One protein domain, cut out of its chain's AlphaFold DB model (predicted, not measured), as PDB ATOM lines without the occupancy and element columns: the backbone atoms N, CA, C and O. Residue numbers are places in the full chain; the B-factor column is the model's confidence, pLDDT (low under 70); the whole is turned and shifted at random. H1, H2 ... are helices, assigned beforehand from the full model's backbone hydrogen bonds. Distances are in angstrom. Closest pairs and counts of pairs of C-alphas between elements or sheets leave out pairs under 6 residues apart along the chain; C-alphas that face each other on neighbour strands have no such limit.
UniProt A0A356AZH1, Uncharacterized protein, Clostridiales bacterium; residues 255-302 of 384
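What this domain is: This is residues 255 to 302 of the 384 residues of an uncharacterized protein of Clostridiales bacterium (UniProt A0A356AZH1). With little regular structure, this is a small rounded domain in which a long winding stretch, residues 255 to 274, leads into two short helices, H1 then H2, set nearly at right angles. After H2 the backbone folds back to that stretch, where residues 299 to 300 pair with residues 261 to 262. The 48 printed residues include 17 in the two named helices and have no named strand; the class is all helix. The whole is compact, with a radius of gyration of the C-alphas of 10.5 A and spans of 27 by 26 by 15 A.

How they stand to each other: Residues 261 to 262 pair with residues 299 to 300, parallel. H1, residues 275 to 284, and H2, residues 289 to 295, touch; their closest C-alphas, of Ala 282 and Met 289, are 5.4 A apart. Their lines are about perpendicular, at 73 degrees. In both helices every O i to N i+4 pair is within hydrogen-bond range.

Where its parts are: H1 begins at C-alpha 275 (30.838, 43.537, -9.454) and is 14.3 A long. H2, 9.7 A long, ends at C-alpha 295 (36.391, 59.429, -9.955).

The domain as a whole: The C-alphas farthest apart, of Ser 258 and Arg 284, are 28.4 A apart. The printed part has no cut, and the H1 to H2 link is tight. Mean pLDDT of the printed part is 85.8; residue 269 is under 70.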
ATOM      1  N   TYR A 255      30.982  48.090 -19.600       83.50
ATOM      2  CA  TYR A 255      29.609  48.328 -19.150       83.50
ATOM      3  C   TYR A 255      29.152  49.780 -19.351       83.50
ATOM      4  O   TYR A 255      28.045  50.142 -18.943       83.50
ATOM      5  N   ALA A 256      29.987  50.616 -19.969       83.19
ATOM      6  CA  ALA A 256      29.695  52.016 -20.241       83.19
ATOM      7  C   ALA A 256      29.189  52.238 -21.675       83.19
ATOM      8  O   ALA A 256      29.543  51.520 -22.611       83.19
ATOM      9  N   ASP A 257      28.350  53.259 -21.856       76.88
ATOM     10  CA  ASP A 257      28.001  53.772 -23.181       76.88
ATOM     11  C   ASP A 257      28.931  54.908 -23.640       76.88
ATOM     12  O   ASP A 257      29.805  55.372 -22.915       76.88
ATOM     13  N   SER A 258      28.719  55.394 -24.866       72.25
ATOM     14  CA  SER A 258      29.513  56.473 -25.473       72.25
ATOM     15  C   SER A 258      29.341  57.854 -24.825       72.25
ATOM     16  O   SER A 258      29.942  58.818 -25.296       72.25
ATOM     17  N   LYS A 259      28.514  57.972 -23.779       76.31
ATOM     18  CA  LYS A 259      28.371  59.167 -22.939       76.31
ATOM     19  C   LYS A 259      28.952  58.941 -21.534       76.31
ATOM     20  O   LYS A 259      28.571  59.655 -20.613       76.31
ATOM     21  N   ASN A 260      29.803  57.927 -21.359       82.44
ATOM     22  CA  ASN A 260      30.355  57.499 -20.071       82.44
ATOM     23  C   ASN A 260      29.276  57.176 -19.026       82.44
ATOM     24  O   ASN A 260      29.491  57.312 -17.821       82.44
ATOM     25  N   ARG A 261      28.091  56.735 -19.467       84.38
ATOM     26  CA  ARG A 261      27.051  56.275 -18.547       84.38
ATOM     27  C   ARG A 261      27.204  54.782 -18.330       84.38
ATOM     28  O   ARG A 261      27.162  54.021 -19.297       84.38
ATOM     29  N   ILE A 262      27.373  54.370 -17.079       85.50
ATOM     30  CA  ILE A 262      27.652  52.979 -16.729       85.50
ATOM     31  C   ILE A 262      26.386  52.230 -16.299       85.50
ATOM     32  O   ILE A 262      25.605  52.700 -15.465       85.50
ATOM     33  N   TYR A 263      26.192  51.049 -16.885       82.31
ATOM     34  CA  TYR A 263      25.082  50.138 -16.612       82.31
ATOM     35  C   TYR A 263      25.594  48.979 -15.757       82.31
ATOM     36  O   TYR A 263      25.953  47.923 -16.270       82.31
ATOM     37  N   PHE A 264      25.649  49.193 -14.442       84.25
ATOM     38  CA  PHE A 264      26.292  48.271 -13.501       84.25
ATOM     39  C   PHE A 264      25.303  47.818 -12.409       84.25
ATOM     40  O   PHE A 264      25.246  48.426 -11.334       84.25
ATOM     41  N   PRO A 265      24.442  46.818 -12.691       79.56
ATOM     42  CA  PRO A 265      23.427  46.357 -11.744       79.56
ATOM     43  C   PRO A 265      24.053  45.645 -10.539       79.56
ATOM     44  O   PRO A 265      25.054  44.942 -10.661       79.56
ATOM     45  N   ASN A 266      23.428  45.816  -9.371       77.81
ATOM     46  CA  ASN A 266      23.903  45.277  -8.092       77.81
ATOM     47  C   ASN A 266      23.355  43.892  -7.730       77.81
ATOM     48  O   ASN A 266      23.844  43.258  -6.798       77.81
ATOM     49  N   SER A 267      22.345  43.418  -8.451       72.31
ATOM     50  CA  SER A 267      21.624  42.187  -8.146       72.31
ATOM     51  C   SER A 267      20.936  41.637  -9.398       72.31
ATOM     52  O   SER A 267      20.819  42.324 -10.416       72.31
ATOM     53  N   GLY A 268      20.496  40.380  -9.318       72.50
ATOM     54  CA  GLY A 268      19.792  39.698 -10.401       72.50
ATOM     55  C   GLY A 268      20.709  39.075 -11.464       72.50
ATOM     56  O   GLY A 268      21.935  39.103 -11.334       72.50
ATOM     57  N   PRO A 269      20.118  38.513 -12.536       68.12
ATOM     58  CA  PRO A 269      20.830  37.708 -13.536       68.12
ATOM     59  C   PRO A 269      21.802  38.519 -14.406       68.12
ATOM     60  O   PRO A 269      22.617  37.946 -15.118       68.12
ATOM     61  N   TYR A 270      21.727  39.851 -14.347       72.31
ATOM     62  CA  TYR A 270      22.555  40.766 -15.139       72.31
ATOM     63  C   TYR A 270      23.716  41.373 -14.347       72.31
ATOM     64  O   TYR A 270      24.406  42.254 -14.861       72.31
ATOM     65  N   ARG A 271      23.922  40.944 -13.093       80.50
ATOM     66  CA  ARG A 271      25.030  41.411 -12.253       80.50
ATOM     67  C   ARG A 271      26.377  41.082 -12.924       80.50
ATOM     68  O   ARG A 271      26.627  39.909 -13.200       80.50
ATOM     69  N   PRO A 272      27.258  42.075 -13.145       83.38
ATOM     70  CA  PRO A 272      28.593  41.855 -13.691       83.38
ATOM     71  C   PRO A 272      29.405  40.870 -12.848       83.38
ATOM     72  O   PRO A 272      29.387  40.950 -11.617       83.38
ATOM     73  N   ALA A 273      30.183  40.004 -13.498       85.38
ATOM     74  CA  ALA A 273      31.109  39.106 -12.803       85.38
ATOM     75  C   ALA A 273      32.131  39.901 -11.966       85.38
ATOM     76  O   ALA A 273      32.477  39.518 -10.850       85.38
ATOM     77  N   GLU A 274      32.553  41.063 -12.467       89.38
ATOM     78  CA  GLU A 274      33.491  41.959 -11.793       89.38
ATOM     79  C   GLU A 274      32.841  42.853 -10.719       89.38
ATOM     80  O   GLU A 274      33.525  43.693 -10.134       89.38
ATOM     81  N   TYR A 275      31.544  42.682 -10.415       89.44
ATOM     82  CA  TYR A 275      30.838  43.537  -9.454       89.44
ATOM     83  C   TYR A 275      31.532  43.589  -8.094       89.44
ATOM     84  O   TYR A 275      31.778  44.669  -7.564       89.44
ATOM     85  N   ASN A 276      31.885  42.424  -7.543       89.25
ATOM     86  CA  ASN A 276      32.546  42.347  -6.239       89.25
ATOM     87  C   ASN A 276      33.930  42.993  -6.258       89.25
ATOM     88  O   ASN A 276      34.327  43.597  -5.271       89.25
ATOM     89  N   THR A 277      34.652  42.907  -7.376       90.25
ATOM     90  CA  THR A 277      35.958  43.556  -7.531       90.25
ATOM     91  C   THR A 277      35.828  45.070  -7.389       90.25
ATOM     92  O   THR A 277      36.565  45.679  -6.616       90.25
ATOM     93  N   ILE A 278      34.852  45.665  -8.079       91.19
ATOM     94  CA  ILE A 278      34.581  47.107  -8.031       91.19
ATOM     95  C   ILE A 278      34.035  47.529  -6.661       91.19
ATOM     96  O   ILE A 278      34.510  48.509  -6.091       91.19
ATOM     97  N   ALA A 279      33.083  46.778  -6.101       90.88
ATOM     98  CA  ALA A 279      32.503  47.071  -4.790       90.88
ATOM     99  C   ALA A 279      33.557  47.020  -3.670       90.88
ATOM    100  O   ALA A 279      33.647  47.941  -2.860       90.88
ATOM    101  N   ASN A 280      34.408  45.989  -3.665       90.00
ATOM    102  CA  ASN A 280      35.495  45.859  -2.694       90.00
ATOM    103  C   ASN A 280      36.543  46.965  -2.861       90.00
ATOM    104  O   ASN A 280      37.097  47.423  -1.867       90.00
ATOM    105  N   LYS A 281      36.826  47.398  -4.098       89.94
ATOM    106  CA  LYS A 281      37.725  48.531  -4.348       89.94
ATOM    107  C   LYS A 281      37.145  49.819  -3.767       89.94
ATOM    108  O   LYS A 281      37.827  50.446  -2.972       89.94
ATOM    109  N   ALA A 282      35.890  50.153  -4.073       91.56
ATOM    110  CA  ALA A 282      35.223  51.333  -3.516       91.56
ATOM    111  C   ALA A 282      35.243  51.326  -1.975       91.56
ATOM    112  O   ALA A 282      35.659  52.299  -1.351       91.56
ATOM    113  N   SER A 283      34.903  50.184  -1.367       91.62
ATOM    114  CA  SER A 283      34.914  50.025   0.090       91.62
ATOM    115  C   SER A 283      36.299  50.224   0.711       91.62
ATOM    116  O   SER A 283      36.388  50.846   1.763       91.62
ATOM    117  N   ARG A 284      37.377  49.729   0.086       88.56
ATOM    118  CA  ARG A 284      38.752  49.923   0.591       88.56
ATOM    119  C   ARG A 284      39.208  51.376   0.535       88.56
ATOM    120  O   ARG A 284      40.021  51.775   1.356       88.56
ATOM    121  N   GLU A 285      38.681  52.142  -0.413       89.75
ATOM    122  CA  GLU A 285      38.964  53.570  -0.563       89.75
ATOM    123  C   GLU A 285      37.958  54.444   0.209       89.75
ATOM    124  O   GLU A 285      37.904  55.652  -0.004       89.75
ATOM    125  N   ASN A 286      37.150  53.844   1.096       91.31
ATOM    126  CA  ASN A 286      36.129  54.518   1.903       91.31
ATOM    127  C   ASN A 286      35.142  55.362   1.080       91.31
ATOM    128  O   ASN A 286      34.714  56.430   1.513       91.31
ATOM    129  N   MET A 287      34.766  54.878  -0.105       94.00
ATOM    130  CA  MET A 287      33.814  55.550  -0.988       94.00
ATOM    131  C   MET A 287      32.702  54.612  -1.453       94.00
ATOM    132  O   MET A 287      32.830  53.384  -1.475       94.00
ATOM    133  N   SER A 288      31.585  55.196  -1.868       92.44
ATOM    134  CA  SER A 288      30.528  54.488  -2.577       92.44
ATOM    135  C   SER A 288      30.975  54.115  -3.995       92.44
ATOM    136  O   SER A 288      31.832  54.755  -4.605       92.44
ATOM    137  N   MET A 289      30.354  53.089  -4.583       90.44
ATOM    138  CA  MET A 289      30.614  52.744  -5.989       90.44
ATOM    139  C   MET A 289      30.286  53.894  -6.947       90.44
ATOM    140  O   MET A 289      30.923  54.028  -7.986       90.44
ATOM    141  N   ASP A 290      29.290  54.711  -6.614       91.06
ATOM    142  CA  ASP A 290      28.872  55.834  -7.447       91.06
ATOM    143  C   ASP A 290      29.933  56.948  -7.428       91.06
ATOM    144  O   ASP A 290      30.196  57.557  -8.464       91.06
ATOM    145  N   GLU A 291      30.587  57.173  -6.284       93.44
ATOM    146  CA  GLU A 291      31.761  58.049  -6.169       93.44
ATOM    147  C   GLU A 291      32.966  57.485  -6.919       93.44
ATOM    148  O   GLU A 291      33.606  58.223  -7.667       93.44
ATOM    149  N   LEU A 292      33.221  56.177  -6.818       93.62
ATOM    150  CA  LEU A 292      34.281  55.516  -7.584       93.62
ATOM    151  C   LEU A 292      34.061  55.679  -9.097       93.62
ATOM    152  O   LEU A 292      34.987  55.993  -9.838       93.62
ATOM    153  N   PHE A 293      32.828  55.508  -9.580       93.88
ATOM    154  CA  PHE A 293      32.511  55.733 -10.990       93.88
ATOM    155  C   PHE A 293      32.783  57.176 -11.405       93.88
ATOM    156  O   PHE A 293      33.404  57.387 -12.446       93.88
ATOM    157  N   LYS A 294      32.381  58.154 -10.584       93.75
ATOM    158  CA  LYS A 294      32.650  59.575 -10.844       93.75
ATOM    159  C   LYS A 294      34.144  59.882 -10.874       93.75
ATOM    160  O   LYS A 294      34.561  60.627 -11.756       93.75
ATOM    161  N   PHE A 295      34.932  59.292  -9.974       94.00
ATOM    162  CA  PHE A 295      36.391  59.429  -9.955       94.00
ATOM    163  C   PHE A 295      37.010  59.041 -11.308       94.00
ATOM    164  O   PHE A 295      37.826  59.777 -11.851       94.00
ATOM    165  N   PHE A 296      36.534  57.949 -11.913       93.06
ATOM    166  CA  PHE A 296      36.955  57.508 -13.248       93.06
ATOM    167  C   PHE A 296      36.211  58.188 -14.417       93.06
ATOM    168  O   PHE A 296      36.346  57.766 -15.564       93.06
ATOM    169  N   GLY A 297      35.410  59.227 -14.159       91.88
ATOM    170  CA  GLY A 297      34.701  59.993 -15.191       91.88
ATOM    171  C   GLY A 297      33.404  59.360 -15.712       91.88
ATOM    172  O   GLY A 297      32.912  59.750 -16.774       91.88
ATOM    173  N   PHE A 298      32.828  58.399 -14.985       91.81
ATOM    174  CA  PHE A 298      31.571  57.731 -15.327       91.81
ATOM    175  C   PHE A 298      30.397  58.201 -14.463       91.81
ATOM    176  O   PHE A 298      30.532  58.524 -13.287       91.81
ATOM    177  N   THR A 299      29.196  58.171 -15.042       89.44
ATOM    178  CA  THR A 299      27.941  58.423 -14.316       89.44
ATOM    179  C   THR A 299      27.079  57.168 -14.300       89.44
ATOM    180  O   THR A 299      26.764  56.605 -15.350       89.44
ATOM    181  N   LYS A 300      26.653  56.719 -13.119       85.81
ATOM    182  CA  LYS A 300      25.775  55.551 -13.002       85.81
ATOM    183  C   LYS A 300      24.376  55.844 -13.521       85.81
ATOM    184  O   LYS A 300      23.754  56.844 -13.171       85.81
ATOM    185  N   VAL A 301      23.853  54.930 -14.330       81.69
ATOM    186  CA  VAL A 301      22.456  54.972 -14.765       81.69
ATOM    187  C   VAL A 301      21.558  54.464 -13.635       81.69
ATOM    188  O   VAL A 301      21.853  53.454 -13.010       81.69
ATOM    189  N   GLN A 302      20.438  55.135 -13.361       71.50
ATOM    190  CA  GLN A 302      19.511  54.688 -12.315       71.50
ATOM    191  C   GLN A 302      18.824  53.350 -12.656       71.50
ATOM    192  O   GLN A 302      18.562  53.042 -13.822       71.50
TER     193      GLN A 302